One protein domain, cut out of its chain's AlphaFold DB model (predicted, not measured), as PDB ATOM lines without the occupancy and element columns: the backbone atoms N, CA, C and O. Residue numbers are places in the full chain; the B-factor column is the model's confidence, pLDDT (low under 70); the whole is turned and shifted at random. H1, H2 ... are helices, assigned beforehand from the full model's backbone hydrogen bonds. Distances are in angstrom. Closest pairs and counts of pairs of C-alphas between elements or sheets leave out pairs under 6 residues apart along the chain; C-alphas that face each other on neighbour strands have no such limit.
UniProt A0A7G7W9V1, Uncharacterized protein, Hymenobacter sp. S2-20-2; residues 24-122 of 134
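Overview. This is residues 24 to 122 of the 134 residues of an uncharacterized protein of Hymenobacter sp. S2-20-2 (UniProt A0A7G7W9V1). Three helices form a loose up-and-down bundle, each running against the one before; H4 splays away, residues 117 to 122 sticking out, and short H2 extends the opposite end from the H3-H4 turn. The printed part has 99 residues, four named helices, H1 to H4, and no named strand: all helix. It is loose, radius of gyration of the C-alphas 16.3 A, spanning 55 by 30 by 16 A.

Along the chain. H4, residues 93 to 122, 42.7 A, ends at C-alpha 122 (153.293, 295.860, 229.982). H3, residues 63 to 86, 31.4 A, has a kink of 35 degrees near residue 79. H1, residues 24 to 42, 26.2 A, begins at C-alpha 24 (144.080, 316.916, 265.196). H2 is residues 51 to 60, 14.8 A.

Arrangement. H4, with residues 95 to 109 alone, touches H3 in a helical hairpin at a shallow tilt of 23 degrees; closest C-alphas, Thr 82 and Leu 99, 6.0 A. H1, with residues 25 to 33 alone, touches H3, opposite ways; closest C-alphas, Ala 26 and Ala 81, 4.0 A. H2 is apart from H1 and H4. Every O i to N i+4 pair is within hydrogen-bond range in H1 and H4, 4 of 6 in H2, 17 of 20 in H3.

Size, cuts and confidence. The printed part has no cut and no long link. pLDDT is under 70 at residues 43 to 54, 57 and 89.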
ATOM      1  N   GLY A  24     142.707 316.420 265.099       84.56
ATOM      2  CA  GLY A  24     144.080 316.916 265.196       84.56
ATOM      3  C   GLY A  24     145.128 315.804 265.302       84.56
ATOM      4  O   GLY A  24     146.153 315.878 264.629       84.56
ATOM      5  N   HIS A  25     144.872 314.743 266.075       87.88
ATOM      6  CA  HIS A  25     145.790 313.605 266.144       87.88
ATOM      7  C   HIS A  25     145.870 312.878 264.799       87.88
ATOM      8  O   HIS A  25     146.964 312.678 264.273       87.88
ATOM      9  N   ALA A  26     144.725 312.549 264.200       88.88
ATOM     10  CA  ALA A  26     144.686 311.873 262.905       88.88
ATOM     11  C   ALA A  26     145.368 312.698 261.796       88.88
ATOM     12  O   ALA A  26     146.140 312.154 261.005       88.88
ATOM     13  N   LEU A  27     145.160 314.017 261.787       90.56
ATOM     14  CA  LEU A  27     145.835 314.927 260.864       90.56
ATOM     15  C   LEU A  27     147.347 314.957 261.108       90.56
ATOM     16  O   LEU A  27     148.113 314.897 260.151       90.56
ATOM     17  N   SER A  28     147.791 315.002 262.368       92.44
ATOM     18  CA  SER A  28     149.222 314.994 262.698       92.44
ATOM     19  C   SER A  28     149.922 313.723 262.214       92.44
ATOM     20  O   SER A  28     151.023 313.804 261.675       92.44
ATOM     21  N   VAL A  29     149.258 312.566 262.318       92.62
ATOM     22  CA  VAL A  29     149.759 311.293 261.789       92.62
ATOM     23  C   VAL A  29     149.881 311.359 260.271       92.62
ATOM     24  O   VAL A  29     150.928 311.007 259.733       92.62
ATOM     25  N   LEU A  30     148.839 311.829 259.578       93.06
ATOM     26  CA  LEU A  30     148.854 311.954 258.120       93.06
ATOM     27  C   LEU A  30     149.996 312.869 257.656       93.06
ATOM     28  O   LEU A  30     150.780 312.486 256.790       93.06
ATOM     29  N   VAL A  31     150.132 314.045 258.271       94.44
ATOM     30  CA  VAL A  31     151.191 315.011 257.948       94.44
ATOM     31  C   VAL A  31     152.576 314.438 258.241       94.44
ATOM     32  O   VAL A  31     153.466 314.573 257.408       94.44
ATOM     33  N   ALA A  32     152.767 313.762 259.377       94.50
ATOM     34  CA  ALA A  32     154.047 313.150 259.727       94.50
ATOM     35  C   ALA A  32     154.456 312.062 258.724       94.50
ATOM     36  O   ALA A  32     155.600 312.036 258.275       94.50
ATOM     37  N   VAL A  33     153.519 311.198 258.322       93.56
ATOM     38  CA  VAL A  33     153.773 310.168 257.303       93.56
ATOM     39  C   VAL A  33     154.128 310.814 255.964       93.56
ATOM     40  O   VAL A  33     155.122 310.428 255.350       93.56
ATOM     41  N   CYS A  34     153.382 311.835 255.533       92.50
ATOM     42  CA  CYS A  34     153.693 312.581 254.313       92.50
ATOM     43  C   CYS A  34     155.070 313.259 254.380       92.50
ATOM     44  O   CYS A  34     155.800 313.227 253.397       92.50
ATOM     45  N   ALA A  35     155.452 313.825 255.527       92.38
ATOM     46  CA  ALA A  35     156.756 314.454 255.710       92.38
ATOM     47  C   ALA A  35     157.903 313.438 255.600       92.38
ATOM     48  O   ALA A  35     158.884 313.705 254.912       92.38
ATOM     49  N   VAL A  36     157.767 312.254 256.205       90.69
ATOM     50  CA  VAL A  36     158.770 311.181 256.087       90.69
ATOM     51  C   VAL A  36     158.907 310.716 254.637       90.69
ATOM     52  O   VAL A  36     160.022 310.587 254.140       90.69
ATOM     53  N   LEU A  37     157.789 310.509 253.938       88.25
ATOM     54  CA  LEU A  37     157.790 310.134 252.520       88.25
ATOM     55  C   LEU A  37     158.391 311.229 251.632       88.25
ATOM     56  O   LEU A  37     159.081 310.935 250.660       88.25
ATOM     57  N   TRP A  38     158.145 312.492 251.970       86.75
ATOM     58  CA  TRP A  38     158.705 313.632 251.258       86.75
ATOM     59  C   TRP A  38     160.221 313.717 251.422       86.75
ATOM     60  O   TRP A  38     160.931 313.831 250.426       86.75
ATOM     61  N   VAL A  39     160.719 313.606 252.658       84.62
ATOM     62  CA  VAL A  39     162.160 313.557 252.948       84.62
ATOM     63  C   VAL A  39     162.796 312.368 252.231       84.62
ATOM     64  O   VAL A  39     163.813 312.530 251.565       84.62
ATOM     65  N   TRP A  40     162.144 311.201 252.262       81.38
ATOM     66  CA  TRP A  40     162.579 310.028 251.501       81.38
ATOM     67  C   TRP A  40     162.674 310.292 249.993       81.38
ATOM     68  O   TRP A  40     163.548 309.756 249.323       81.38
ATOM     69  N   ASN A  41     161.791 311.109 249.426       79.38
ATOM     70  CA  ASN A  41     161.849 311.421 248.003       79.38
ATOM     71  C   ASN A  41     162.922 312.472 247.668       79.38
ATOM     72  O   ASN A  41     163.597 312.353 246.647       79.38
ATOM     73  N   MET A  42     163.082 313.492 248.516       71.94
ATOM     74  CA  MET A  42     163.965 314.636 248.261       71.94
ATOM     75  C   MET A  42     165.443 314.345 248.522       71.94
ATOM     76  O   MET A  42     166.280 314.751 247.717       71.94
ATOM     77  N   ASP A  43     165.780 313.630 249.600       65.38
ATOM     78  CA  ASP A  43     167.185 313.462 250.001       65.38
ATOM     79  C   ASP A  43     167.989 312.593 249.026       65.38
ATOM     80  O   ASP A  43     169.208 312.719 248.946       65.38
ATOM     81  N   TRP A  44     167.328 311.733 248.248       61.53
ATOM     82  CA  TRP A  44     168.011 310.697 247.467       61.53
ATOM     83  C   TRP A  44     168.046 310.953 245.959       61.53
ATOM     84  O   TRP A  44     168.859 310.338 245.262       61.53
ATOM     85  N   TRP A  45     167.250 311.904 245.459       57.34
ATOM     86  CA  TRP A  45     167.285 312.333 244.058       57.34
ATOM     87  C   TRP A  45     168.672 312.852 243.617       57.34
ATOM     88  O   TRP A  45     169.157 312.414 242.576       57.34
ATOM     89  N   PRO A  46     169.394 313.680 244.407       55.91
ATOM     90  CA  PRO A  46     170.723 314.173 244.023       55.91
ATOM     91  C   PRO A  46     171.832 313.110 244.141       55.91
ATOM     92  O   PRO A  46     172.909 313.260 243.568       55.91
ATOM     93  N   LEU A  47     171.598 312.039 244.909       56.97
ATOM     94  CA  LEU A  47     172.584 310.987 245.184       56.97
ATOM     95  C   LEU A  47     172.588 309.873 244.127       56.97
ATOM     96  O   LEU A  47     173.559 309.116 244.065       56.97
ATOM     97  N   GLN A  48     171.557 309.784 243.274       54.62
ATOM     98  CA  GLN A  48     171.515 308.819 242.165       54.62
ATOM     99  C   GLN A  48     172.636 309.040 241.138       54.62
ATOM    100  O   GLN A  48     173.127 308.073 240.556       54.62
ATOM    101  N   GLU A  49     173.084 310.284 240.945       59.50
ATOM    102  CA  GLU A  49     174.129 310.626 239.970       59.50
ATOM    103  C   GLU A  49     175.554 310.387 240.497       59.50
ATOM    104  O   GLU A  49     176.519 310.342 239.731       59.50
ATOM    105  N   ALA A  50     175.711 310.182 241.806       64.12
ATOM    106  CA  ALA A  50     177.008 309.959 242.422       64.12
ATOM    107  C   ALA A  50     177.360 308.453 242.440       64.12
ATOM    108  O   ALA A  50     176.706 307.664 243.130       64.12
ATOM    109  N   PRO A  51     178.454 308.014 241.783       62.03
ATOM    110  CA  PRO A  51     178.788 306.592 241.646       62.03
ATOM    111  C   PRO A  51     179.029 305.881 242.987       62.03
ATOM    112  O   PRO A  51     178.803 304.677 243.091       62.03
ATOM    113  N   LYS A  52     179.427 306.619 244.034       67.19
ATOM    114  CA  LYS A  52     179.634 306.086 245.393       67.19
ATOM    115  C   LYS A  52     178.342 305.645 246.087       67.19
ATOM    116  O   LYS A  52     178.402 304.795 246.968       67.19
ATOM    117  N   TYR A  53     177.193 306.185 245.686       68.00
ATOM    118  CA  TYR A  53     175.904 305.910 246.322       68.00
ATOM    119  C   TYR A  53     174.972 305.081 245.443       68.00
ATOM    120  O   TYR A  53     173.846 304.806 245.840       68.00
ATOM    121  N   ARG A  54     175.448 304.600 244.287       69.81
ATOM    122  CA  ARG A  54     174.650 303.817 243.335       69.81
ATOM    123  C   ARG A  54     174.047 302.550 243.953       69.81
ATOM    124  O   ARG A  54     172.881 302.265 243.714       69.81
ATOM    125  N   LEU A  55     174.811 301.824 244.779       72.12
ATOM    126  CA  LEU A  55     174.317 300.626 245.477       72.12
ATOM    127  C   LEU A  55     173.228 300.984 246.503       72.12
ATOM    128  O   LEU A  55     172.209 300.310 246.595       72.12
ATOM    129  N   VAL A  56     173.428 302.077 247.243       72.12
ATOM    130  CA  VAL A  56     172.473 302.568 248.246       72.12
ATOM    131  C   VAL A  56     171.190 303.046 247.565       72.12
ATOM    132  O   VAL A  56     170.106 302.624 247.950       72.12
ATOM    133  N   ALA A  57     171.301 303.821 246.486       69.81
ATOM    134  CA  ALA A  57     170.170 304.234 245.665       69.81
ATOM    135  C   ALA A  57     169.418 303.024 245.084       69.81
ATOM    136  O   ALA A  57     168.193 302.995 245.122       69.81
ATOM    137  N   GLN A  58     170.119 301.985 244.622       73.31
ATOM    138  CA  GLN A  58     169.481 300.773 244.103       73.31
ATOM    139  C   GLN A  58     168.691 300.010 245.176       73.31
ATOM    140  O   GLN A  58     167.643 299.448 244.869       73.31
ATOM    141  N   VAL A  59     169.159 299.997 246.427       73.81
ATOM    142  CA  VAL A  59     168.435 299.383 247.552       73.81
ATOM    143  C   VAL A  59     167.244 300.245 247.978       73.81
ATOM    144  O   VAL A  59     166.151 299.718 248.178       73.81
ATOM    145  N   LEU A  60     167.414 301.564 248.085       71.75
ATOM    146  CA  LEU A  60     166.359 302.486 248.526       71.75
ATOM    147  C   LEU A  60     165.227 302.621 247.506       71.75
ATOM    148  O   LEU A  60     164.059 302.643 247.881       71.75
ATOM    149  N   TYR A  61     165.575 302.645 246.223       73.00
ATOM    150  CA  TYR A  61     164.626 302.652 245.113       73.00
ATOM    151  C   TYR A  61     164.340 301.246 244.573       73.00
ATOM    152  O   TYR A  61     163.749 301.094 243.504       73.00
ATOM    153  N   SER A  62     164.738 300.202 245.307       75.25
ATOM    154  CA  SER A  62     164.336 298.835 244.992       75.25
ATOM    155  C   SER A  62     162.818 298.718 245.077       75.25
ATOM    156  O   SER A  62     162.190 299.266 245.987       75.25
ATOM    157  N   TYR A  63     162.237 297.934 244.169       72.06
ATOM    158  CA  TYR A  63     160.806 297.631 244.149       72.06
ATOM    159  C   TYR A  63     160.281 297.200 245.528       72.06
ATOM    160  O   TYR A  63     159.220 297.646 245.958       72.06
ATOM    161  N   TRP A  64     161.062 296.397 246.258       76.38
ATOM    162  CA  TRP A  64     160.709 295.922 247.595       76.38
ATOM    163  C   TRP A  64     160.664 297.034 248.638       76.38
ATOM    164  O   TRP A  64     159.733 297.075 249.437       76.38
ATOM    165  N   THR A  65     161.626 297.953 248.621       80.81
ATOM    166  CA  THR A  65     161.657 299.081 249.559       80.81
ATOM    167  C   THR A  65     160.492 300.028 249.291       80.81
ATOM    168  O   THR A  65     159.787 300.409 250.225       80.81
ATOM    169  N   CYS A  66     160.208 300.322 248.019       79.88
ATOM    170  CA  CYS A  66     159.028 301.088 247.622       79.88
ATOM    171  C   CYS A  66     157.732 300.399 248.072       79.88
ATOM    172  O   CYS A  66     156.880 301.042 248.682       79.88
ATOM    173  N   ALA A  67     157.593 299.088 247.847       82.31
ATOM    174  CA  ALA A  67     156.430 298.322 248.292       82.31
ATOM    175  C   ALA A  67     156.273 298.344 249.823       82.31
ATOM    176  O   ALA A  67     155.174 298.583 250.323       82.31
ATOM    177  N   LEU A  68     157.362 298.164 250.577       87.25
ATOM    178  CA  LEU A  68     157.353 298.249 252.039       87.25
ATOM    179  C   LEU A  68     156.975 299.649 252.531       87.25
ATOM    180  O   LEU A  68     156.210 299.759 253.487       87.25
ATOM    181  N   LEU A  69     157.444 300.711 251.874       88.12
ATOM    182  CA  LEU A  69     157.055 302.086 252.192       88.12
ATOM    183  C   LEU A  69     155.577 302.338 251.909       88.12
ATOM    184  O   LEU A  69     154.893 302.934 252.742       88.12
ATOM    185  N   VAL A  70     155.056 301.851 250.781       87.81
ATOM    186  CA  VAL A  70     153.628 301.957 250.452       87.81
ATOM    187  C   VAL A  70     152.787 301.231 251.501       87.81
ATOM    188  O   VAL A  70     151.827 301.792 252.032       87.81
ATOM    189  N   LEU A  71     153.145 299.987 251.823       89.25
ATOM    190  CA  LEU A  71     152.413 299.167 252.785       89.25
ATOM    191  C   LEU A  71     152.512 299.747 254.197       89.25
ATOM    192  O   LEU A  71     151.497 299.882 254.877       89.25
ATOM    193  N   GLY A  72     153.710 300.138 254.627       92.25
ATOM    194  CA  GLY A  72     153.970 300.694 255.952       92.25
ATOM    195  C   GLY A  72     153.289 302.044 256.169       92.25
ATOM    196  O   GLY A  72     152.673 302.258 257.216       92.25
ATOM    197  N   SER A  73     153.332 302.937 255.178       92.44
ATOM    198  CA  SER A  73     152.666 304.243 255.255       92.44
ATOM    199  C   SER A  73     151.141 304.103 255.256       92.44
ATOM    200  O   SER A  73     150.484 304.676 256.129       92.44
ATOM    201  N   ASN A  74     150.567 303.271 254.376       93.00
ATOM    202  CA  ASN A  74     149.130 302.983 254.388       93.00
ATOM    203  C   ASN A  74     148.686 302.328 255.686       93.00
ATOM    204  O   ASN A  74     147.679 302.734 256.259       93.00
ATOM    205  N   TYR A  75     149.433 301.342 256.175       92.94
ATOM    206  CA  TYR A  75     149.117 300.689 257.437       92.94
ATOM    207  C   TYR A  75     149.141 301.683 258.602       92.94
ATOM    208  O   TYR A  75     148.228 301.685 259.428       92.94
ATOM    209  N   SER A  76     150.141 302.567 258.642       94.12
ATOM    210  CA  SER A  76     150.282 303.583 259.689       94.12
ATOM    211  C   SER A  76     149.116 304.570 259.680       94.12
ATOM    212  O   SER A  76     148.461 304.748 260.710       94.12
ATOM    213  N   VAL A  77     148.792 305.148 258.518       93.44
ATOM    214  CA  VAL A  77     147.646 306.063 258.370       93.44
ATOM    215  C   VAL A  77     146.339 305.339 258.692       93.44
ATOM    216  O   VAL A  77     145.527 305.847 259.464       93.44
ATOM    217  N   PHE A  78     146.159 304.104 258.225       93.31
ATOM    218  CA  PHE A  78     144.957 303.328 258.516       93.31
ATOM    219  C   PHE A  78     144.787 303.068 260.016       93.31
ATOM    220  O   PHE A  78     143.709 303.272 260.580       93.31
ATOM    221  N   ARG A  79     145.851 302.615 260.688       92.56
ATOM    222  CA  ARG A  79     145.809 302.186 262.090       92.56
ATOM    223  C   ARG A  79     145.637 303.348 263.061       92.56
ATOM    224  O   ARG A  79     144.970 303.155 264.088       92.56
ATOM    225  N   TRP A  80     146.258 304.486 262.764       89.94
ATOM    226  CA  TRP A  80     146.409 305.604 263.696       89.94
ATOM    227  C   TRP A  80     145.605 306.854 263.314       89.94
ATOM    228  O   TRP A  80     145.324 307.658 264.196       89.94
ATOM    229  N   ALA A  81     145.159 306.993 262.061       91.12
ATOM    230  CA  ALA A  81     144.305 308.100 261.617       91.12
ATOM    231  C   ALA A  81     142.914 307.617 261.168       91.12
ATOM    232  O   ALA A  81     141.908 307.956 261.794       91.12
ATOM    233  N   THR A  82     142.840 306.756 260.149       89.50
ATOM    234  CA  THR A  82     141.573 306.352 259.507       89.50
ATOM    235  C   THR A  82     140.667 305.559 260.448       89.50
ATOM    236  O   THR A  82     139.504 305.908 260.641       89.50
ATOM    237  N   ARG A  83     141.182 304.494 261.075       89.75
ATOM    238  CA  ARG A  83     140.393 303.600 261.940       89.75
ATOM    239  C   ARG A  83     139.842 304.306 263.190       89.75
ATOM    240  O   ARG A  83     138.687 304.039 263.521       89.75
ATOM    241  N   PRO A  84     140.601 305.163 263.902       85.00
ATOM    242  CA  PRO A  84     140.055 305.952 265.006       85.00
ATOM    243  C   PRO A  84     138.933 306.899 264.573       85.00
ATOM    244  O   PRO A  84     137.892 306.920 265.225       85.00
ATOM    245  N   LEU A  85     139.106 307.619 263.459       86.56
ATOM    246  CA  LEU A  85     138.088 308.544 262.946       86.56
ATOM    247  C   LEU A  85     136.825 307.819 262.478       86.56
ATOM    248  O   LEU A  85     135.722 308.260 262.780       86.56
ATOM    249  N   TRP A  86     136.975 306.665 261.823       84.88
ATOM    250  CA  TRP A  86     135.848 305.840 261.379       84.88
ATOM    251  C   TRP A  86     134.987 305.329 262.541       84.88
ATOM    252  O   TRP A  86     133.780 305.154 262.409       84.88
ATOM    253  N   LYS A  87     135.608 305.069 263.695       83.75
ATOM    254  CA  LYS A  87     134.911 304.620 264.909       83.75
ATOM    255  C   LYS A  87     134.268 305.765 265.694       83.75
ATOM    256  O   LYS A  87     133.596 305.494 266.690       83.75
ATOM    257  N   SER A  88     134.486 307.018 265.293       77.69
ATOM    258  CA  SER A  88     133.924 308.166 265.994       77.69
ATOM    259  C   SER A  88     132.405 308.186 265.848       77.69
ATOM    260  O   SER A  88     131.864 308.248 264.748       77.69
ATOM    261  N   THR A  89     131.701 308.132 266.976       67.38
ATOM    262  CA  THR A  89     130.231 308.065 267.029       67.38
ATOM    263  C   THR A  89     129.568 309.428 266.789       67.38
ATOM    264  O   THR A  89     128.358 309.499 266.595       67.38
ATOM    265  N   ARG A  90     130.347 310.517 266.813       72.31
ATOM    266  CA  ARG A  90     129.902 311.887 266.523       72.31
ATOM    267  C   ARG A  90     130.902 312.548 265.571       72.31
ATOM    268  O   ARG A  90     131.854 313.168 266.045       72.31
ATOM    269  N   PRO A  91     130.737 312.382 264.250       73.31
ATOM    270  CA  PRO A  91     131.593 313.058 263.289       73.31
ATOM    271  C   PRO A  91     131.287 314.560 263.300       73.31
ATOM    272  O   PRO A  91     130.151 314.972 263.075       73.31
ATOM    273  N   ASP A  92     132.299 315.379 263.568       83.88
ATOM    274  CA  ASP A  92     132.276 316.803 263.246       83.88
ATOM    275  C   ASP A  92     132.827 317.029 261.825       83.88
ATOM    276  O   ASP A  92     133.437 316.144 261.208       83.88
ATOM    277  N   THR A  93     132.594 318.224 261.273       87.81
ATOM    278  CA  THR A  93     133.047 318.586 259.920       87.81
ATOM    279  C   THR A  93     134.557 318.391 259.766       87.81
ATOM    280  O   THR A  93     135.015 317.880 258.745       87.81
ATOM    281  N   THR A  94     135.334 318.717 260.803       87.25
ATOM    282  CA  THR A  94     136.793 318.566 260.801       87.25
ATOM    283  C   THR A  94     137.216 317.095 260.768       87.25
ATOM    284  O   THR A  94     138.035 316.732 259.927       87.25
ATOM    285  N   SER A  95     136.644 316.217 261.600       87.06
ATOM    286  CA  SER A  95     136.929 314.771 261.546       87.06
ATOM    287  C   SER A  95     136.554 314.167 260.200       87.06
ATOM    288  O   SER A  95     137.275 313.314 259.689       87.06
ATOM    289  N   THR A  96     135.457 314.637 259.600       89.56
ATOM    290  CA  THR A  96     135.009 314.186 258.277       89.56
ATOM    291  C   THR A  96     136.005 314.587 257.189       89.56
ATOM    292  O   THR A  96     136.390 313.749 256.378       89.56
ATOM    293  N   LEU A  97     136.491 315.833 257.199       91.94
ATOM    294  CA  LEU A  97     137.527 316.290 256.267       91.94
ATOM    295  C   LEU A  97     138.827 315.498 256.423       91.94
ATOM    296  O   LEU A  97     139.387 315.042 255.429       91.94
ATOM    297  N   VAL A  98     139.297 315.291 257.655       92.62
ATOM    298  CA  VAL A  98     140.529 314.522 257.898       92.62
ATOM    299  C   VAL A  98     140.357 313.066 257.466       92.62
ATOM    300  O   VAL A  98     141.275 312.489 256.879       92.62
ATOM    301  N   LEU A  99     139.178 312.476 257.675       92.69
ATOM    302  CA  LEU A  99     138.874 311.135 257.185       92.69
ATOM    303  C   LEU A  99     138.908 311.078 255.652       92.69
ATOM    304  O   LEU A  99     139.527 310.169 255.103       92.69
ATOM    305  N   LEU A 100     138.309 312.053 254.964       94.44
ATOM    306  CA  LEU A 100     138.370 312.149 253.502       94.44
ATOM    307  C   LEU A 100     139.811 312.277 253.003       94.44
ATOM    308  O   LEU A 100     140.184 311.577 252.068       94.44
ATOM    309  N   LEU A 101     140.645 313.092 253.654       94.81
ATOM    310  CA  LEU A 101     142.070 313.193 253.323       94.81
ATOM    311  C   LEU A 101     142.793 311.848 253.489       94.81
ATOM    312  O   LEU A 101     143.578 311.466 252.623       94.81
ATOM    313  N   CYS A 102     142.496 311.097 254.553       94.06
ATOM    314  CA  CYS A 102     143.054 309.757 254.748       94.06
ATOM    315  C   CYS A 102     142.586 308.777 253.658       94.06
ATOM    316  O   CYS A 102     143.379 307.981 253.160       94.06
ATOM    317  N   LEU A 103     141.315 308.840 253.247       95.00
ATOM    318  CA  LEU A 103     140.787 308.010 252.160       95.00
ATOM    319  C   LEU A 103     141.421 308.361 250.811       95.00
ATOM    320  O   LEU A 103     141.790 307.455 250.067       95.00
ATOM    321  N   VAL A 104     141.604 309.651 250.517       95.44
ATOM    322  CA  VAL A 104     142.318 310.117 249.318       95.44
ATOM    323  C   VAL A 104     143.762 309.624 249.333       95.44
ATOM    324  O   VAL A 104     144.238 309.129 248.317       95.44
ATOM    325  N   PHE A 105     144.440 309.681 250.482       94.94
ATOM    326  CA  PHE A 105     145.788 309.135 250.637       94.94
ATOM    327  C   PHE A 105     145.833 307.632 250.321       94.94
ATOM    328  O   PHE A 105     146.668 307.195 249.530       94.94
ATOM    329  N   HIS A 106     144.908 306.840 250.870       94.38
ATOM    330  CA  HIS A 106     144.818 305.408 250.568       94.38
ATOM    331  C   HIS A 106     144.528 305.139 249.085       94.38
ATOM    332  O   HIS A 106     145.177 304.292 248.472       94.38
ATOM    333  N   ALA A 107     143.589 305.879 248.491       93.88
ATOM    334  CA  ALA A 107     143.249 305.753 247.078       93.88
ATOM    335  C   ALA A 107     144.443 306.089 246.174       93.88
ATOM    336  O   ALA A 107     144.727 305.344 245.240       93.88
ATOM    337  N   ALA A 108     145.186 307.155 246.483       91.88
ATOM    338  CA  ALA A 108     146.383 307.545 245.742       91.88
ATOM    339  C   ALA A 108     147.432 306.425 245.726       91.88
ATOM    340  O   ALA A 108     147.998 306.126 244.676       91.88
ATOM    341  N   TRP A 109     147.646 305.745 246.855       89.38
ATOM    342  CA  TRP A 109     148.569 304.612 246.909       89.38
ATOM    343  C   TRP A 109     148.085 303.381 246.153       89.38
ATOM    344  O   TRP A 109     148.892 302.727 245.494       89.38
ATOM    345  N   VAL A 110     146.791 303.059 246.221       90.19
ATOM    346  CA  VAL A 110     146.216 301.954 245.438       90.19
ATOM    347  C   VAL A 110     146.379 302.228 243.944       90.19
ATOM    348  O   VAL A 110     146.799 301.340 243.205       90.19
ATOM    349  N   LEU A 111     146.118 303.462 243.507       89.69
ATOM    350  CA  LEU A 111     146.330 303.880 242.122       89.69
ATOM    351  C   LEU A 111     147.805 303.796 241.724       89.69
ATOM    352  O   LEU A 111     148.107 303.290 240.646       89.69
ATOM    353  N   LEU A 112     148.724 304.225 242.592       85.62
ATOM    354  CA  LEU A 112     150.158 304.140 242.322       85.62
ATOM    355  C   LEU A 112     150.626 302.685 242.187       85.62
ATOM    356  O   LEU A 112     151.337 302.360 241.241       85.62
ATOM    357  N   LEU A 113     150.202 301.797 243.091       84.88
ATOM    358  CA  LEU A 113     150.507 300.366 242.998       84.88
ATOM    359  C   LEU A 113     149.904 299.739 241.740       84.88
ATOM    360  O   LEU A 113     150.580 298.964 241.068       84.88
ATOM    361  N   GLY A 114     148.661 300.093 241.404       85.12
ATOM    362  CA  GLY A 114     148.005 299.647 240.178       85.12
ATOM    363  C   GLY A 114     148.763 300.093 238.930       85.12
ATOM    364  O   GLY A 114     148.993 299.287 238.033       85.12
ATOM    365  N   PHE A 115     149.225 301.344 238.900       84.75
ATOM    366  CA  PHE A 115     150.028 301.879 237.804       84.75
ATOM    367  C   PHE A 115     151.384 301.174 237.687       84.75
ATOM    368  O   PHE A 115     151.743 300.724 236.603       84.75
ATOM    369  N   ILE A 116     152.109 300.998 238.798       80.75
ATOM    370  CA  ILE A 116     153.383 300.260 238.818       80.75
ATOM    371  C   ILE A 116     153.177 298.811 238.353       80.75
ATOM    372  O   ILE A 116     153.963 298.309 237.552       80.75
ATOM    373  N   GLY A 117     152.120 298.144 238.819       81.81
ATOM    374  CA  GLY A 117     151.777 296.784 238.402       81.81
ATOM    375  C   GLY A 117     151.447 296.693 236.911       81.81
ATOM    376  O   GLY A 117     151.930 295.793 236.231       81.81
ATOM    377  N   LEU A 118     150.684 297.652 236.380       86.00
ATOM    378  CA  LEU A 118     150.340 297.710 234.961       86.00
ATOM    379  C   LEU A 118     151.575 297.947 234.086       86.00
ATOM    380  O   LEU A 118     151.728 297.278 233.066       86.00
ATOM    381  N   LEU A 119     152.488 298.830 234.504       81.06
ATOM    382  CA  LEU A 119     153.780 299.003 233.837       81.06
ATOM    383  C   LEU A 119     154.602 297.710 233.877       81.06
ATOM    384  O   LEU A 119     155.124 297.291 232.848       81.06
ATOM    385  N   ALA A 120     154.686 297.045 235.032       77.56
ATOM    386  CA  ALA A 120     155.419 295.789 235.160       77.56
ATOM    387  C   ALA A 120     154.877 294.708 234.208       77.56
ATOM    388  O   ALA A 120     155.662 294.036 233.545       77.56
ATOM    389  N   VAL A 121     153.551 294.585 234.073       81.19
ATOM    390  CA  VAL A 121     152.917 293.661 233.115       81.19
ATOM    391  C   VAL A 121     153.205 294.070 231.669       81.19
ATOM    392  O   VAL A 121     153.600 293.226 230.866       81.19
ATOM    393  N   ALA A 122     153.062 295.355 231.335       80.50
ATOM    394  CA  ALA A 122     153.293 295.860 229.982       80.50
ATOM    395  C   ALA A 122     154.737 295.621 229.503       80.50
ATOM    396  O   ALA A 122     154.948 295.235 228.355       80.50
TER     397      ALA A 122